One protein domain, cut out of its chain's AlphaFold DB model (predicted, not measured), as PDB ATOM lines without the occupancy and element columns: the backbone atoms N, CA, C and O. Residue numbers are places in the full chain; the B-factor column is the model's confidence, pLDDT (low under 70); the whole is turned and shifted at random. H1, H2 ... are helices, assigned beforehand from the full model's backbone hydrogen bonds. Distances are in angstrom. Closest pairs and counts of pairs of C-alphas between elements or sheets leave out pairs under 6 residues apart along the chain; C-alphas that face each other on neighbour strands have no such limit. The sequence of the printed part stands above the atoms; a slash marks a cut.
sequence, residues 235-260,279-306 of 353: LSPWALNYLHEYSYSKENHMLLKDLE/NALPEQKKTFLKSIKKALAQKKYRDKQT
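AT A GLANCE: This is residues 235 to 260 and 279 to 306 of the 353 residues of an uncharacterized protein of Photobacterium leiognathi subsp. mandapamensis (UniProt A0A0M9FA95). One long helix, H2, is crossed near its middle by a shorter helix, H1, as a loose, slanted X; residues 300 to 306, of which 300 to 305 belong to H2, stick out at one end. From the end of H1, residues 249 to 260 loop away to a cut. The printed part has 54 residues, all helix in class, with H1 before H2 and no named strand. It is only just loose, close to compact, with a radius of gyration of the C-alphas of 12.4 A and spans of 37 by 26 by 18 A.

IN THESE COORDINATES: Find C-alpha 282 at (72.696, 118.516, 121.979); from there H2, residues 282 to 305, runs 34.8 A to C-alpha 305 at (96.478, 97.678, 136.548). H1, residues 235 to 248, begins at C-alpha 235 (94.675, 110.260, 124.863) and spans 20.3 A.

HOW THE PARTS SIT: Look at Tyr 242 and Ile 292: their C-alphas, the closest of H1 and H2, are 7.5 A apart. The helices are close but not clearly touching, and run opposite ways at a steep tilt of 50 degrees. In H1 and H2 every O i to N i+4 pair is within hydrogen-bond range.

THE WHOLE: The C-alphas of Asn 279 and Thr 306, the two farthest apart, are 37.7 A apart. Residues 261 to 278 are not printed; C-alphas 260 and 279 are 16.9 A apart across this cut, which lies in the link from H1 to H2. The pLDDT is under 70 at residues 250 to 258, 260 and 306.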
ATOM      1  N   LEU A 235      96.120 110.215 124.676       78.38
ATOM      2  CA  LEU A 235      94.675 110.260 124.863       78.38
ATOM      3  C   LEU A 235      93.951 110.607 123.562       78.38
ATOM      4  O   LEU A 235      92.914 110.013 123.264       78.38
ATOM      5  N   SER A 236      94.493 111.555 122.802       81.38
ATOM      6  CA  SER A 236      93.817 112.139 121.646       81.38
ATOM      7  C   SER A 236      93.593 111.133 120.510       81.38
ATOM      8  O   SER A 236      92.445 111.017 120.072       81.38
ATOM      9  N   PRO A 237      94.578 110.290 120.125       86.19
ATOM     10  CA  PRO A 237      94.346 109.219 119.155       86.19
ATOM     11  C   PRO A 237      93.302 108.198 119.627       86.19
ATOM     12  O   PRO A 237      92.463 107.744 118.849       86.19
ATOM     13  N   TRP A 238      93.307 107.844 120.921       89.75
ATOM     14  CA  TRP A 238      92.320 106.913 121.479       89.75
ATOM     15  C   TRP A 238      90.903 107.494 121.442       89.75
ATOM     16  O   TRP A 238      89.959 106.784 121.100       89.75
ATOM     17  N   ALA A 239      90.751 108.776 121.779       89.19
ATOM     18  CA  ALA A 239      89.458 109.450 121.763       89.19
ATOM     19  C   ALA A 239      88.906 109.596 120.341       89.19
ATOM     20  O   ALA A 239      87.710 109.387 120.140       89.19
ATOM     21  N   LEU A 240      89.767 109.883 119.358       88.56
ATOM     22  CA  LEU A 240      89.400 109.882 117.939       88.56
ATOM     23  C   LEU A 240      88.919 108.504 117.477       88.56
ATOM     24  O   LEU A 240      87.865 108.409 116.855       88.56
ATOM     25  N   ASN A 241      89.635 107.433 117.834       88.69
ATOM     26  CA  ASN A 241      89.201 106.078 117.493       88.69
ATOM     27  C   ASN A 241      87.865 105.721 118.167       88.69
ATOM     28  O   ASN A 241      86.975 105.179 117.523       88.69
ATOM     29  N   TYR A 242      87.693 106.077 119.444       89.50
ATOM     30  CA  TYR A 242      86.435 105.856 120.161       89.50
ATOM     31  C   TYR A 242      85.267 106.612 119.517       89.50
ATOM     32  O   TYR A 242      84.173 106.070 119.389       89.50
ATOM     33  N   LEU A 243      85.497 107.862 119.108       88.00
ATOM     34  CA  LEU A 243      84.518 108.686 118.404       88.00
ATOM     35  C   LEU A 243      84.095 108.038 117.082       88.00
ATOM     36  O   LEU A 243      82.900 107.939 116.816       88.00
ATOM     37  N   HIS A 244      85.069 107.557 116.309       84.44
ATOM     38  CA  HIS A 244      84.842 106.844 115.059       84.44
ATOM     39  C   HIS A 244      84.025 105.562 115.298       84.44
ATOM     40  O   HIS A 244      82.943 105.398 114.742       84.44
ATOM     41  N   GLU A 245      84.455 104.674 116.197       85.44
ATOM     42  CA  GLU A 245      83.700 103.454 116.535       85.44
ATOM     43  C   GLU A 245      82.267 103.755 117.001       85.44
ATOM     44  O   GLU A 245      81.321 103.067 116.608       85.44
ATOM     45  N   TYR A 246      82.092 104.812 117.800       83.31
ATOM     46  CA  TYR A 246      80.781 105.241 118.271       83.31
ATOM     47  C   TYR A 246      79.870 105.660 117.112       83.31
ATOM     48  O   TYR A 246      78.717 105.227 117.069       83.31
ATOM     49  N   SER A 247      80.375 106.448 116.156       77.81
ATOM     50  CA  SER A 247      79.585 106.931 115.014       77.81
ATOM     51  C   SER A 247      79.185 105.841 114.019       77.81
ATOM     52  O   SER A 247      78.160 105.978 113.363       77.81
ATOM     53  N   TYR A 248      79.959 104.755 113.906       74.69
ATOM     54  CA  TYR A 248      79.625 103.625 113.021       74.69
ATOM     55  C   TYR A 248      78.738 102.563 113.686       74.69
ATOM     56  O   TYR A 248      78.293 101.621 113.025       74.69
ATOM     57  N   SER A 249      78.470 102.675 114.989       73.38
ATOM     58  CA  SER A 249      77.610 101.713 115.679       73.38
ATOM     59  C   SER A 249      76.146 101.880 115.248       73.38
ATOM     60  O   SER A 249      75.606 102.983 115.251       73.38
ATOM     61  N   LYS A 250      75.481 100.767 114.897       57.91
ATOM     62  CA  LYS A 250      74.097 100.739 114.367       57.91
ATOM     63  C   LYS A 250      73.049 101.412 115.266       57.91
ATOM     64  O   LYS A 250      71.962 101.717 114.793       57.91
ATOM     65  N   GLU A 251      73.366 101.624 116.540       62.38
ATOM     66  CA  GLU A 251      72.483 102.213 117.551       62.38
ATOM     67  C   GLU A 251      72.690 103.731 117.731       62.38
ATOM     68  O   GLU A 251      71.855 104.385 118.354       62.38
ATOM     69  N   ASN A 252      73.770 104.318 117.194       59.41
ATOM     70  CA  ASN A 252      74.127 105.719 117.429       59.41
ATOM     71  C   ASN A 252      74.184 106.519 116.120       59.41
ATOM     72  O   ASN A 252      75.148 106.461 115.369       59.41
ATOM     73  N   HIS A 253      73.166 107.349 115.885       60.59
ATOM     74  CA  HIS A 253      73.017 108.184 114.682       60.59
ATOM     75  C   HIS A 253      73.874 109.464 114.670       60.59
ATOM     76  O   HIS A 253      73.461 110.472 114.098       60.59
ATOM     77  N   MET A 254      75.043 109.478 115.313       65.94
ATOM     78  CA  MET A 254      75.918 110.647 115.215       65.94
ATOM     79  C   MET A 254      76.684 110.577 113.896       65.94
ATOM     80  O   MET A 254      77.728 109.929 113.826       65.94
ATOM     81  N   LEU A 255      76.168 111.235 112.855       61.69
ATOM     82  CA  LEU A 255      76.898 111.345 111.599       61.69
ATOM     83  C   LEU A 255      78.047 112.328 111.812       61.69
ATOM     84  O   LEU A 255      77.867 113.543 111.954       61.69
ATOM     85  N   LEU A 256      79.250 111.773 111.872       67.44
ATOM     86  CA  LEU A 256      80.455 112.570 111.767       67.44
ATOM     87  C   LEU A 256      80.579 113.044 110.331       67.44
ATOM     88  O   LEU A 256      80.360 112.286 109.385       67.44
ATOM     89  N   LYS A 257      80.956 114.308 110.176       66.50
ATOM     90  CA  LYS A 257      81.445 114.759 108.886       66.50
ATOM     91  C   LYS A 257      82.773 114.082 108.618       66.50
ATOM     92  O   LYS A 257      83.623 114.020 109.508       66.50
ATOM     93  N   ASP A 258      82.947 113.639 107.387       65.94
ATOM     94  CA  ASP A 258      84.255 113.241 106.913       65.94
ATOM     95  C   ASP A 258      85.158 114.485 106.863       65.94
ATOM     96  O   ASP A 258      84.916 115.426 106.104       65.94
ATOM     97  N   LEU A 259      86.148 114.519 107.756       70.38
ATOM     98  CA  LEU A 259      87.168 115.565 107.824       70.38
ATOM     99  C   LEU A 259      88.543 115.024 107.403       70.38
ATOM    100  O   LEU A 259      89.555 115.612 107.782       70.38
ATOM    101  N   GLU A 260      88.617 113.913 106.658       69.06
ATOM    102  CA  GLU A 260      89.891 113.333 106.199       69.06
ATOM    103  C   GLU A 260      90.750 114.338 105.422       69.06
ATOM    104  O   GLU A 260      91.977 114.324 105.522       69.06
ATOM    105  N   ASN A 279      76.344 116.688 113.271       76.81
ATOM    106  CA  ASN A 279      74.911 116.954 113.134       76.81
ATOM    107  C   ASN A 279      74.072 116.393 114.299       76.81
ATOM    108  O   ASN A 279      72.846 116.448 114.255       76.81
ATOM    109  N   ALA A 280      74.719 115.842 115.329       78.38
ATOM    110  CA  ALA A 280      74.035 115.296 116.487       78.38
ATOM    111  C   ALA A 280      73.295 116.385 117.270       78.38
ATOM    112  O   ALA A 280      73.787 117.503 117.450       78.38
ATOM    113  N   LEU A 281      72.136 116.013 117.807       80.81
ATOM    114  CA  LEU A 281      71.385 116.853 118.731       80.81
ATOM    115  C   LEU A 281      72.197 117.086 120.020       80.81
ATOM    116  O   LEU A 281      72.928 116.185 120.447       80.81
ATOM    117  N   PRO A 282      72.022 118.228 120.709       81.38
ATOM    118  CA  PRO A 282      72.696 118.516 121.979       81.38
ATOM    119  C   PRO A 282      72.643 117.370 123.000       81.38
ATOM    120  O   PRO A 282      73.640 117.026 123.631       81.38
ATOM    121  N   GLU A 283      71.493 116.706 123.131       81.69
ATOM    122  CA  GLU A 283      71.318 115.586 124.065       81.69
ATOM    123  C   GLU A 283      72.105 114.330 123.657       81.69
ATOM    124  O   GLU A 283      72.627 113.608 124.516       81.69
ATOM    125  N   GLN A 284      72.264 114.092 122.353       82.75
ATOM    126  CA  GLN A 284      73.107 113.013 121.838       82.75
ATOM    127  C   GLN A 284      74.582 113.306 122.119       82.75
ATOM    128  O   GLN A 284      75.285 112.426 122.618       82.75
ATOM    129  N   LYS A 285      75.037 114.551 121.903       84.75
ATOM    130  CA  LYS A 285      76.415 114.961 122.227       84.75
ATOM    131  C   LYS A 285      76.699 114.840 123.723       84.75
ATOM    132  O   LYS A 285      77.683 114.214 124.115       84.75
ATOM    133  N   LYS A 286      75.781 115.295 124.586       86.12
ATOM    134  CA  LYS A 286      75.876 115.101 126.047       86.12
ATOM    135  C   LYS A 286      75.970 113.625 126.433       86.12
ATOM    136  O   LYS A 286      76.757 113.270 127.316       86.12
ATOM    137  N   THR A 287      75.169 112.770 125.801       86.56
ATOM    138  CA  THR A 287      75.178 111.320 126.050       86.56
ATOM    139  C   THR A 287      76.509 110.705 125.633       86.56
ATOM    140  O   THR A 287      77.145 110.025 126.441       86.56
ATOM    141  N   PHE A 288      76.993 111.034 124.435       88.25
ATOM    142  CA  PHE A 288      78.312 110.632 123.960       88.25
ATOM    143  C   PHE A 288      79.426 111.083 124.920       88.25
ATOM    144  O   PHE A 288      80.249 110.273 125.346       88.25
ATOM    145  N   LEU A 289      79.415 112.352 125.344       88.94
ATOM    146  CA  LEU A 289      80.413 112.903 126.262       88.94
ATOM    147  C   LEU A 289      80.425 112.192 127.622       88.94
ATOM    148  O   LEU A 289      81.491 112.004 128.214       88.94
ATOM    149  N   LYS A 290      79.264 111.775 128.139       88.62
ATOM    150  CA  LYS A 290      79.193 110.941 129.352       88.62
ATOM    151  C   LYS A 290      79.815 109.564 129.109       88.62
ATOM    152  O   LYS A 290      80.600 109.098 129.941       88.62
ATOM    153  N   SER A 291      79.503 108.941 127.974       89.50
ATOM    154  CA  SER A 291      80.014 107.621 127.591       89.50
ATOM    155  C   SER A 291      81.532 107.615 127.430       89.50
ATOM    156  O   SER A 291      82.201 106.798 128.069       89.50
ATOM    157  N   ILE A 292      82.100 108.572 126.690       89.88
ATOM    158  CA  ILE A 292      83.553 108.642 126.485       89.88
ATOM    159  C   ILE A 292      84.302 108.936 127.789       89.88
ATOM    160  O   ILE A 292      85.321 108.303 128.060       89.88
ATOM    161  N   LYS A 293      83.775 109.801 128.669       89.38
ATOM    162  CA  LYS A 293      84.374 110.050 129.996       89.38
ATOM    163  C   LYS A 293      84.390 108.788 130.860       89.38
ATOM    164  O   LYS A 293      85.386 108.511 131.531       89.38
ATOM    165  N   LYS A 294      83.310 108.000 130.833       90.19
ATOM    166  CA  LYS A 294      83.232 106.715 131.546       90.19
ATOM    167  C   LYS A 294      84.217 105.697 130.963       90.19
ATOM    168  O   LYS A 294      84.952 105.067 131.724       90.19
ATOM    169  N   ALA A 295      84.266 105.568 129.638       90.56
ATOM    170  CA  ALA A 295      85.204 104.688 128.944       90.56
ATOM    171  C   ALA A 295      86.662 105.072 129.245       90.56
ATOM    172  O   ALA A 295      87.489 104.202 129.527       90.56
ATOM    173  N   LEU A 296      86.953 106.373 129.297       89.50
ATOM    174  CA  LEU A 296      88.259 106.901 129.665       89.50
ATOM    175  C   LEU A 296      88.632 106.558 131.111       89.50
ATOM    176  O   LEU A 296      89.731 106.065 131.366       89.50
ATOM    177  N   ALA A 297      87.721 106.750 132.068       87.75
ATOM    178  CA  ALA A 297      87.960 106.362 133.459       87.75
ATOM    179  C   ALA A 297      88.270 104.856 133.586       87.75
ATOM    180  O   ALA A 297      89.196 104.468 134.303       87.75
ATOM    181  N   GLN A 298      87.554 104.010 132.838       88.94
ATOM    182  CA  GLN A 298      87.812 102.568 132.782       88.94
ATOM    183  C   GLN A 298      89.150 102.229 132.116       88.94
ATOM    184  O   GLN A 298      89.857 101.339 132.590       88.94
ATOM    185  N   LYS A 299      89.513 102.915 131.025       86.88
ATOM    186  CA  LYS A 299      90.820 102.763 130.371       86.88
ATOM    187  C   LYS A 299      91.942 103.089 131.353       86.88
ATOM    188  O   LYS A 299      92.778 102.233 131.601       86.88
ATOM    189  N   LYS A 300      91.890 104.247 132.016       84.75
ATOM    190  CA  LYS A 300      92.878 104.638 133.036       84.75
ATOM    191  C   LYS A 300      92.978 103.639 134.177       84.75
ATOM    192  O   LYS A 300      94.073 103.375 134.669       84.75
ATOM    193  N   TYR A 301      91.842 103.105 134.626       85.06
ATOM    194  CA  TYR A 301      91.837 102.053 135.635       85.06
ATOM    195  C   TYR A 301      92.593 100.816 135.133       85.06
ATOM    196  O   TYR A 301      93.498 100.356 135.821       85.06
ATOM    197  N   ARG A 302      92.293 100.331 133.921       82.50
ATOM    198  CA  ARG A 302      92.991  99.192 133.296       82.50
ATOM    199  C   ARG A 302      94.483  99.458 133.095       82.50
ATOM    200  O   ARG A 302      95.298  98.621 133.471       82.50
ATOM    201  N   ASP A 303      94.846 100.642 132.612       81.88
ATOM    202  CA  ASP A 303      96.237 101.030 132.375       81.88
ATOM    203  C   ASP A 303      97.034 101.071 133.691       81.88
ATOM    204  O   ASP A 303      98.150 100.556 133.751       81.88
ATOM    205  N   LYS A 304      96.440 101.548 134.797       80.38
ATOM    206  CA  LYS A 304      97.051 101.464 136.142       80.38
ATOM    207  C   LYS A 304      97.236 100.026 136.636       80.38
ATOM    208  O   LYS A 304      98.145  99.768 137.426       80.38
ATOM    209  N   GLN A 305      96.393  99.096 136.189       73.00
ATOM    210  CA  GLN A 305      96.478  97.678 136.548       73.00
ATOM    211  C   GLN A 305      97.496  96.904 135.697       73.00
ATOM    212  O   GLN A 305      97.815  95.778 136.043       73.00
ATOM    213  N   THR A 306      98.105  97.472 134.650       58.62
ATOM    214  CA  THR A 306      99.126  96.752 133.847       58.62
ATOM    215  C   THR A 306     100.370  96.329 134.649       58.62
ATOM    216  O   THR A 306     101.037  95.367 134.279       58.62
TER     217      THR A 306